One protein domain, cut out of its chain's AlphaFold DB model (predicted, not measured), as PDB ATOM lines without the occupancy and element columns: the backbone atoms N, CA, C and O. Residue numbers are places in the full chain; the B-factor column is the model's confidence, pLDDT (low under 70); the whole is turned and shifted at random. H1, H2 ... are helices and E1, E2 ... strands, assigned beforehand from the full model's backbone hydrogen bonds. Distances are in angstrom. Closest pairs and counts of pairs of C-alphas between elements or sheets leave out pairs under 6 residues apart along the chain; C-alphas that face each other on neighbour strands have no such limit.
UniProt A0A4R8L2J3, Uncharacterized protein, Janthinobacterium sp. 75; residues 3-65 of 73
ATOM      1  N   ALA A   3       3.306  28.522  -9.885       80.62
ATOM      2  CA  ALA A   3       3.384  29.978  -9.829       80.62
ATOM      3  C   ALA A   3       2.160  30.538  -9.098       80.62
ATOM      4  O   ALA A   3       1.024  30.209  -9.438       80.62
ATOM      5  N   PHE A   4       2.406  31.403  -8.119       80.25
ATOM      6  CA  PHE A   4       1.402  32.152  -7.376       80.25
ATOM      7  C   PHE A   4       1.403  33.578  -7.918       80.25
ATOM      8  O   PHE A   4       2.345  34.337  -7.700       80.25
ATOM      9  N   LYS A   5       0.380  33.924  -8.702       71.50
ATOM     10  CA  LYS A   5       0.259  35.238  -9.339       71.50
ATOM     11  C   LYS A   5      -0.751  36.090  -8.586       71.50
ATOM     12  O   LYS A   5      -1.863  35.628  -8.329       71.50
ATOM     13  N   ASP A   6      -0.401  37.347  -8.327       67.88
ATOM     14  CA  ASP A   6      -1.387  38.317  -7.872       67.88
ATOM     15  C   ASP A   6      -2.154  38.891  -9.077       67.88
ATOM     16  O   ASP A   6      -1.581  39.452 -10.016       67.88
ATOM     17  N   PHE A   7      -3.476  38.728  -9.067       58.38
ATOM     18  CA  PHE A   7      -4.371  39.237 -10.108       58.38
ATOM     19  C   PHE A   7      -4.769  40.706  -9.887       58.38
ATOM     20  O   PHE A   7      -5.484  41.262 -10.716       58.38
ATOM     21  N   ARG A   8      -4.325  41.358  -8.800       54.81
ATOM     22  CA  ARG A   8      -4.780  42.715  -8.436       54.81
ATOM     23  C   ARG A   8      -4.018  43.880  -9.070       54.81
ATOM     24  O   ARG A   8      -4.392  45.031  -8.864       54.81
ATOM     25  N   SER A   9      -3.029  43.634  -9.925       47.22
ATOM     26  CA  SER A   9      -2.316  44.710 -10.630       47.22
ATOM     27  C   SER A   9      -3.015  45.156 -11.930       47.22
ATOM     28  O   SER A   9      -2.442  45.151 -13.023       47.22
ATOM     29  N   SER A  10      -4.279  45.562 -11.799       51.66
ATOM     30  CA  SER A  10      -4.944  46.477 -12.739       51.66
ATOM     31  C   SER A  10      -5.327  47.810 -12.087       51.66
ATOM     32  O   SER A  10      -5.734  48.726 -12.796       51.66
ATOM     33  N   THR A  11      -5.173  47.957 -10.766       47.47
ATOM     34  CA  THR A  11      -5.509  49.201 -10.063       47.47
ATOM     35  C   THR A  11      -4.254  50.043  -9.852       47.47
ATOM     36  O   THR A  11      -3.389  49.716  -9.041       47.47
ATOM     37  N   SER A  12      -4.152  51.136 -10.607       45.25
ATOM     38  CA  SER A  12      -3.141  52.178 -10.410       45.25
ATOM     39  C   SER A  12      -3.233  52.731  -8.980       45.25
ATOM     40  O   SER A  12      -4.246  53.333  -8.636       45.25
ATOM     41  N   GLY A  13      -2.195  52.536  -8.156       51.72
ATOM     42  CA  GLY A  13      -2.042  53.206  -6.854       51.72
ATOM     43  C   GLY A  13      -2.098  52.335  -5.590       51.72
ATOM     44  O   GLY A  13      -1.952  52.887  -4.504       51.72
ATOM     45  N   SER A  14      -2.274  51.012  -5.682       46.75
ATOM     46  CA  SER A  14      -2.164  50.139  -4.496       46.75
ATOM     47  C   SER A  14      -0.690  49.830  -4.190       46.75
ATOM     48  O   SER A  14       0.047  49.540  -5.139       46.75
ATOM     49  N   PRO A  15      -0.234  49.882  -2.919       52.69
ATOM     50  CA  PRO A  15       1.145  49.554  -2.576       52.69
ATOM     51  C   PRO A  15       1.473  48.136  -3.051       52.69
ATOM     52  O   PRO A  15       0.770  47.175  -2.748       52.69
ATOM     53  N   LEU A  16       2.533  48.032  -3.850       54.72
ATOM     54  CA  LEU A  16       2.964  46.801  -4.517       54.72
ATOM     55  C   LEU A  16       3.331  45.676  -3.523       54.72
ATOM     56  O   LEU A  16       3.303  44.510  -3.910       54.72
ATOM     57  N   SER A  17       3.624  46.010  -2.256       54.59
ATOM     58  CA  SER A  17       4.015  45.043  -1.219       54.59
ATOM     59  C   SER A  17       2.905  44.053  -0.864       54.59
ATOM     60  O   SER A  17       3.183  42.867  -0.698       54.59
ATOM     61  N   ASP A  18       1.641  44.492  -0.851       60.09
ATOM     62  CA  ASP A  18       0.509  43.647  -0.437       60.09
ATOM     63  C   ASP A  18       0.342  42.410  -1.342       60.09
ATOM     64  O   ASP A  18      -0.147  41.362  -0.911       60.09
ATOM     65  N   GLY A  19       0.747  42.517  -2.614       70.00
ATOM     66  CA  GLY A  19       0.607  41.449  -3.606       70.00
ATOM     67  C   GLY A  19       1.615  40.313  -3.433       70.00
ATOM     68  O   GLY A  19       1.259  39.134  -3.576       70.00
ATOM     69  N   ILE A  20       2.864  40.646  -3.092       77.12
ATOM     70  CA  ILE A  20       3.912  39.653  -2.826       77.12
ATOM     71  C   ILE A  20       3.669  38.970  -1.490       77.12
ATOM     72  O   ILE A  20       3.661  37.738  -1.462       77.12
ATOM     73  N   ASP A  21       3.360  39.726  -0.436       78.81
ATOM     74  CA  ASP A  21       3.062  39.166   0.885       78.81
ATOM     75  C   ASP A  21       1.914  38.153   0.802       78.81
ATOM     76  O   ASP A  21       2.019  37.021   1.284       78.81
ATOM     77  N   ARG A  22       0.844  38.500   0.078       78.69
ATOM     78  CA  ARG A  22      -0.282  37.591  -0.159       78.69
ATOM     79  C   ARG A  22       0.114  36.353  -0.961       78.69
ATOM     80  O   ARG A  22      -0.334  35.252  -0.644       78.69
ATOM     81  N   SER A  23       0.929  36.514  -2.001       83.56
ATOM     82  CA  SER A  23       1.415  35.383  -2.800       83.56
ATOM     83  C   SER A  23       2.264  34.430  -1.950       83.56
ATOM     84  O   SER A  23       2.194  33.216  -2.140       83.56
ATOM     85  N   LEU A  24       3.028  34.967  -0.994       86.00
ATOM     86  CA  LEU A  24       3.896  34.216  -0.083       86.00
ATOM     87  C   LEU A  24       3.078  33.414   0.932       86.00
ATOM     88  O   LEU A  24       3.370  32.244   1.174       86.00
ATOM     89  N   VAL A  25       2.005  34.009   1.462       87.69
ATOM     90  CA  VAL A  25       1.037  33.309   2.321       87.69
ATOM     91  C   VAL A  25       0.409  32.128   1.580       87.69
ATOM     92  O   VAL A  25       0.459  31.005   2.078       87.69
ATOM     93  N   LEU A  26      -0.101  32.345   0.362       87.81
ATOM     94  CA  LEU A  26      -0.713  31.278  -0.444       87.81
ATOM     95  C   LEU A  26       0.279  30.154  -0.773       87.81
ATOM     96  O   LEU A  26      -0.083  28.975  -0.756       87.81
ATOM     97  N   ALA A  27       1.536  30.508  -1.054       89.56
ATOM     98  CA  ALA A  27       2.597  29.535  -1.266       89.56
ATOM     99  C   ALA A  27       2.850  28.693  -0.007       89.56
ATOM    100  O   ALA A  27       2.897  27.465  -0.095       89.56
ATOM    101  N   ASN A  28       2.949  29.328   1.164       90.19
ATOM    102  CA  ASN A  28       3.158  28.639   2.438       90.19
ATOM    103  C   ASN A  28       2.000  27.698   2.794       90.19
ATOM    104  O   ASN A  28       2.247  26.550   3.165       90.19
ATOM    105  N   GLU A  29       0.752  28.139   2.640       92.38
ATOM    106  CA  GLU A  29      -0.432  27.302   2.878       92.38
ATOM    107  C   GLU A  29      -0.430  26.056   1.985       92.38
ATOM    108  O   GLU A  29      -0.700  24.941   2.439       92.38
ATOM    109  N   TRP A  30      -0.079  26.222   0.707       90.75
ATOM    110  CA  TRP A  30       0.004  25.110  -0.234       90.75
ATOM    111  C   TRP A  30       1.134  24.129   0.114       90.75
ATOM    112  O   TRP A  30       0.913  22.914   0.085       90.75
ATOM    113  N   LEU A  31       2.320  24.628   0.478       89.56
ATOM    114  CA  LEU A  31       3.456  23.794   0.892       89.56
ATOM    115  C   LEU A  31       3.119  22.975   2.143       89.56
ATOM    116  O   LEU A  31       3.359  21.769   2.173       89.56
ATOM    117  N   GLN A  32       2.483  23.599   3.140       89.81
ATOM    118  CA  GLN A  32       2.025  22.904   4.345       89.81
ATOM    119  C   GLN A  32       0.976  21.835   4.025       89.81
ATOM    120  O   GLN A  32       1.084  20.706   4.497       89.81
ATOM    121  N   LYS A  33      -0.014  22.162   3.183       91.00
ATOM    122  CA  LYS A  33      -1.083  21.231   2.798       91.00
ATOM    123  C   LYS A  33      -0.565  20.011   2.036       91.00
ATOM    124  O   LYS A  33      -1.127  18.927   2.160       91.00
ATOM    125  N   THR A  34       0.457  20.193   1.206       87.81
ATOM    126  CA  THR A  34       0.992  19.131   0.343       87.81
ATOM    127  C   THR A  34       2.156  18.367   0.971       87.81
ATOM    128  O   THR A  34       2.514  17.305   0.471       87.81
ATOM    129  N   GLY A  35       2.754  18.884   2.050       87.50
ATOM    130  CA  GLY A  35       3.962  18.316   2.661       87.50
ATOM    131  C   GLY A  35       5.207  18.430   1.773       87.50
ATOM    132  O   GLY A  35       6.240  17.823   2.057       87.50
ATOM    133  N   VAL A  36       5.112  19.190   0.683       87.44
ATOM    134  CA  VAL A  36       6.173  19.370  -0.300       87.44
ATOM    135  C   VAL A  36       7.198  20.368   0.231       87.44
ATOM    136  O   VAL A  36       6.841  21.419   0.765       87.44
ATOM    137  N   ARG A  37       8.488  20.068   0.049       86.88
ATOM    138  CA  ARG A  37       9.571  21.001   0.382       86.88
ATOM    139  C   ARG A  37       9.921  21.865  -0.831       86.88
ATOM    140  O   ARG A  37      10.179  21.313  -1.905       86.88
ATOM    141  N   PRO A  38       9.945  23.202  -0.691       89.44
ATOM    142  CA  PRO A  38      10.410  24.062  -1.765       89.44
ATOM    143  C   PRO A  38      11.931  23.925  -1.908       89.44
ATOM    144  O   PRO A  38      12.660  23.895  -0.919       89.44
ATOM    145  N   VAL A  39      12.398  23.862  -3.150       90.62
ATOM    146  CA  VAL A  39      13.820  23.931  -3.521       90.62
ATOM    147  C   VAL A  39      14.244  25.384  -3.700       90.62
ATOM    148  O   VAL A  39      15.353  25.760  -3.340       90.62
ATOM    149  N   ASN A  40      13.360  26.202  -4.273       90.94
ATOM    150  CA  ASN A  40      13.620  27.606  -4.553       90.94
ATOM    151  C   ASN A  40      12.303  28.390  -4.604       90.94
ATOM    152  O   ASN A  40      11.259  27.835  -4.972       90.94
ATOM    153  N   ILE A  41      12.359  29.676  -4.263       89.31
ATOM    154  CA  ILE A  41      11.240  30.615  -4.358       89.31
ATOM    155  C   ILE A  41      11.777  31.909  -4.967       89.31
ATOM    156  O   ILE A  41      12.689  32.516  -4.415       89.31
ATOM    157  N   GLU A  42      11.205  32.340  -6.089       88.31
ATOM    158  CA  GLU A  42      11.624  33.558  -6.790       88.31
ATOM    159  C   GLU A  42      10.454  34.509  -6.993       88.31
ATOM    160  O   GLU A  42       9.342  34.095  -7.333       88.31
ATOM    161  N   THR A  43      10.735  35.802  -6.868       84.81
ATOM    162  CA  THR A  43       9.803  36.862  -7.241       84.81
ATOM    163  C   THR A  43       9.803  37.049  -8.753       84.81
ATOM    164  O   THR A  43      10.827  37.325  -9.373       84.81
ATOM    165  N   ILE A  44       8.628  36.917  -9.362       79.25
ATOM    166  CA  ILE A  44       8.424  37.191 -10.781       79.25
ATOM    167  C   ILE A  44       8.329  38.702 -10.945       79.25
ATOM    168  O   ILE A  44       7.389  39.324 -10.451       79.25
ATOM    169  N   THR A  45       9.273  39.278 -11.681       77.25
ATOM    170  CA  THR A  45       9.276  40.696 -12.040       77.25
ATOM    171  C   THR A  45       9.016  40.862 -13.535       77.25
ATOM    172  O   THR A  45       9.448  40.061 -14.362       77.25
ATOM    173  N   GLU A  46       8.246  41.882 -13.896       69.50
ATOM    174  CA  GLU A  46       8.001  42.313 -15.267       69.50
ATOM    175  C   GLU A  46       8.676  43.665 -15.457       69.50
ATOM    176  O   GLU A  46       8.369  44.636 -14.764       69.50
ATOM    177  N   THR A  47       9.588  43.744 -16.417       64.94
ATOM    178  CA  THR A  47      10.160  45.015 -16.844       64.94
ATOM    179  C   THR A  47       9.210  45.679 -17.836       64.94
ATOM    180  O   THR A  47       8.971  45.148 -18.918       64.94
ATOM    181  N   ARG A  48       8.666  46.848 -17.488       62.31
ATOM    182  CA  ARG A  48       7.865  47.673 -18.403       62.31
ATOM    183  C   ARG A  48       8.652  48.908 -18.823       62.31
ATOM    184  O   ARG A  48       9.194  49.593 -17.964       62.31
ATOM    185  N   GLY A  49       8.671  49.210 -20.124       56.66
ATOM    186  CA  GLY A  49       9.148  50.502 -20.628       56.66
ATOM    187  C   GLY A  49       9.426  50.547 -22.132       56.66
ATOM    188  O   GLY A  49      10.083  49.657 -22.659       56.66
ATOM    189  N   SER A  50       8.979  51.619 -22.805       57.66
ATOM    190  CA  SER A  50       9.552  52.071 -24.088       57.66
ATOM    191  C   SER A  50      10.559  53.224 -23.919       57.66
ATOM    192  O   SER A  50      11.344  53.453 -24.831       57.66
ATOM    193  N   MET A  51      10.582  53.923 -22.767       52.97
ATOM    194  CA  MET A  51      11.557  54.998 -22.464       52.97
ATOM    195  C   MET A  51      12.035  55.068 -20.992       52.97
ATOM    196  O   MET A  51      13.114  55.600 -20.749       52.97
ATOM    197  N   THR A  52      11.316  54.482 -20.023       56.19
ATOM    198  CA  THR A  52      11.747  54.360 -18.611       56.19
ATOM    199  C   THR A  52      11.569  52.916 -18.160       56.19
ATOM    200  O   THR A  52      10.473  52.375 -18.285       56.19
ATOM    201  N   ILE A  53      12.634  52.286 -17.661       57.44
ATOM    202  CA  ILE A  53      12.617  50.900 -17.180       57.44
ATOM    203  C   ILE A  53      11.993  50.892 -15.782       57.44
ATOM    204  O   ILE A  53      12.629  51.290 -14.810       57.44
ATOM    205  N   THR A  54      10.744  50.450 -15.669       60.16
ATOM    206  CA  THR A  54      10.108  50.182 -14.375       60.16
ATOM    207  C   THR A  54      10.075  48.679 -14.144       60.16
ATOM    208  O   THR A  54       9.527  47.932 -14.956       60.16
ATOM    209  N   LEU A  55      10.672  48.230 -13.041       60.78
ATOM    210  CA  LEU A  55      10.588  46.844 -12.593       60.78
ATOM    211  C   LEU A  55       9.313  46.684 -11.759       60.78
ATOM    212  O   LEU A  55       9.140  47.374 -10.758       60.78
ATOM    213  N   VAL A  56       8.405  45.812 -12.188       69.56
ATOM    214  CA  VAL A  56       7.117  45.587 -11.522       69.56
ATOM    215  C   VAL A  56       7.069  44.160 -11.003       69.56
ATOM    216  O   VAL A  56       7.119  43.217 -11.784       69.56
ATOM    217  N   GLU A  57       6.943  43.978  -9.695       72.25
ATOM    218  CA  GLU A  57       6.724  42.658  -9.100       72.25
ATOM    219  C   GLU A  57       5.303  42.151  -9.413       72.25
ATOM    220  O   GLU A  57       4.324  42.895  -9.346       72.25
ATOM    221  N   ARG A  58       5.183  40.883  -9.823       74.38
ATOM    222  CA  ARG A  58       3.940  40.279 -10.347       74.38
ATOM    223  C   ARG A  58       3.473  39.034  -9.606       74.38
ATOM    224  O   ARG A  58       2.339  38.598  -9.814       74.38
ATOM    225  N   GLY A  59       4.328  38.433  -8.793       81.19
ATOM    226  CA  GLY A  59       3.994  37.230  -8.043       81.19
ATOM    227  C   GLY A  59       5.226  36.431  -7.665       81.19
ATOM    228  O   GLY A  59       6.349  36.921  -7.744       81.19
ATOM    229  N   LEU A  60       4.998  35.179  -7.293       87.25
ATOM    230  CA  LEU A  60       6.021  34.244  -6.848       87.25
ATOM    231  C   LEU A  60       6.017  32.982  -7.705       87.25
ATOM    232  O   LEU A  60       4.974  32.492  -8.144       87.25
ATOM    233  N   ARG A  61       7.197  32.413  -7.906       88.50
ATOM    234  CA  ARG A  61       7.403  31.107  -8.520       88.50
ATOM    235  C   ARG A  61       8.069  30.194  -7.503       88.50
ATOM    236  O   ARG A  61       9.056  30.582  -6.892       88.50
ATOM    237  N   VAL A  62       7.525  28.993  -7.328       88.88
ATOM    238  CA  VAL A  62       8.034  27.996  -6.384       88.88
ATOM    239  C   VAL A  62       8.450  26.741  -7.146       88.88
ATOM    240  O   VAL A  62       7.652  26.113  -7.860       88.88
ATOM    241  N   TRP A  63       9.710  26.355  -6.971       91.94
ATOM    242  CA  TRP A  63      10.240  25.066  -7.401       91.94
ATOM    243  C   TRP A  63      10.249  24.132  -6.216       91.94
ATOM    244  O   TRP A  63      10.552  24.530  -5.097       91.94
ATOM    245  N   TYR A  64       9.912  22.882  -6.476       88.12
ATOM    246  CA  TYR A  64       9.835  21.852  -5.465       88.12
ATOM    247  C   TYR A  64      10.168  20.509  -6.092       88.12
ATOM    248  O   TYR A  64       9.897  20.289  -7.278       88.12
ATOM    249  N   GLU A  65      10.733  19.622  -5.288       84.38
ATOM    250  CA  GLU A  65      10.942  18.236  -5.673       84.38
ATOM    251  C   GLU A  65       9.652  17.454  -5.461       84.38
ATOM    252  O   GLU A  65       9.029  17.501  -4.398       84.38
TER     253      GLU A  65
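AT A GLANCE: This is residues 3 to 65 of the 73 residues of an uncharacterized protein of Janthinobacterium sp. 75 (UniProt A0A4R8L2J3). A long two-stranded hairpin, E2 and E3, makes one side of a rod, and a single helix, H1, runs along it over one face of the sheet; the short strand E1 adds a third strand beside E3, and the other face is bare. The link between E2 and E3 is at one end of the rod, and residues 10 to 15 of the link from E1 to H1 stand free. The printed part has 63 residues with one named helix and three named strands, in the order E1, H1, E2, E3, and the class is mixed, helices and strands. The sheet runs E1, E3, E2, antiparallel throughout. The whole is loose, with a radius of gyration of the C-alphas of 13.5 A, and spans 44 by 20 by 13 A.

HOW THE PARTS SIT: In the sheet, E3, residues 54 to 64, is the inner strand, and E2, residues 38 to 48, and E1, residues 3 to 5, are the edge strands. E2 and E3 form a hairpin, antiparallel at 159 degrees; N 44 and O 59 are 2.8 A apart and N 54 and O 48 2.9 A, both within hydrogen-bond range. E3 bends by 53 degrees at residue 58. E1 and E3 are antiparallel at 145 degrees, with N 4 and O 60 within hydrogen-bond range at 2.8 A. H1, residues 17 to 34, is on the sheet at a height over the sheet of 8.5 A; H1 and the sheet E1, E3, E2 are two layers, a helix on one face of a sheet. It runs along the strands, at 6 degrees to E3 on the local plane. It lies over E1 and E3, and only just not over E2, on which 2 of its C-alphas fall. The closest C-alphas of H1 and E3 are those of Ile 20 and Gly 59, 5.8 A apart. E1, H1 and E2 form a split strand-helix-strand unit, two strands running the same way with E3 between them, and its crossover is right-handed. In H1 every O i to N i+4 pair is within hydrogen-bond range.

IN THESE COORDINATES: E1 begins at C-alpha 3, (3.384, 29.978, -9.829). H1 is 26.1 A from first to last C-alpha and begins at C-alpha 17, (4.015, 45.043, -1.219). E2 measures 29.0 A and E3 29.7 A, ending at C-alpha 64, (9.835, 21.852, -5.465).

THE WHOLE: The two C-alphas farthest apart are those of Gly 35 and Met 51, at 45.1 A. The printed part has no cut. The link from E1 to H1 is long, with 11 residues; those from H1 to E2 and from E2 to E3 are tight. The mean pLDDT of the printed part is 74.2, and residues 6 to 18 and 46 to 56 are under 70.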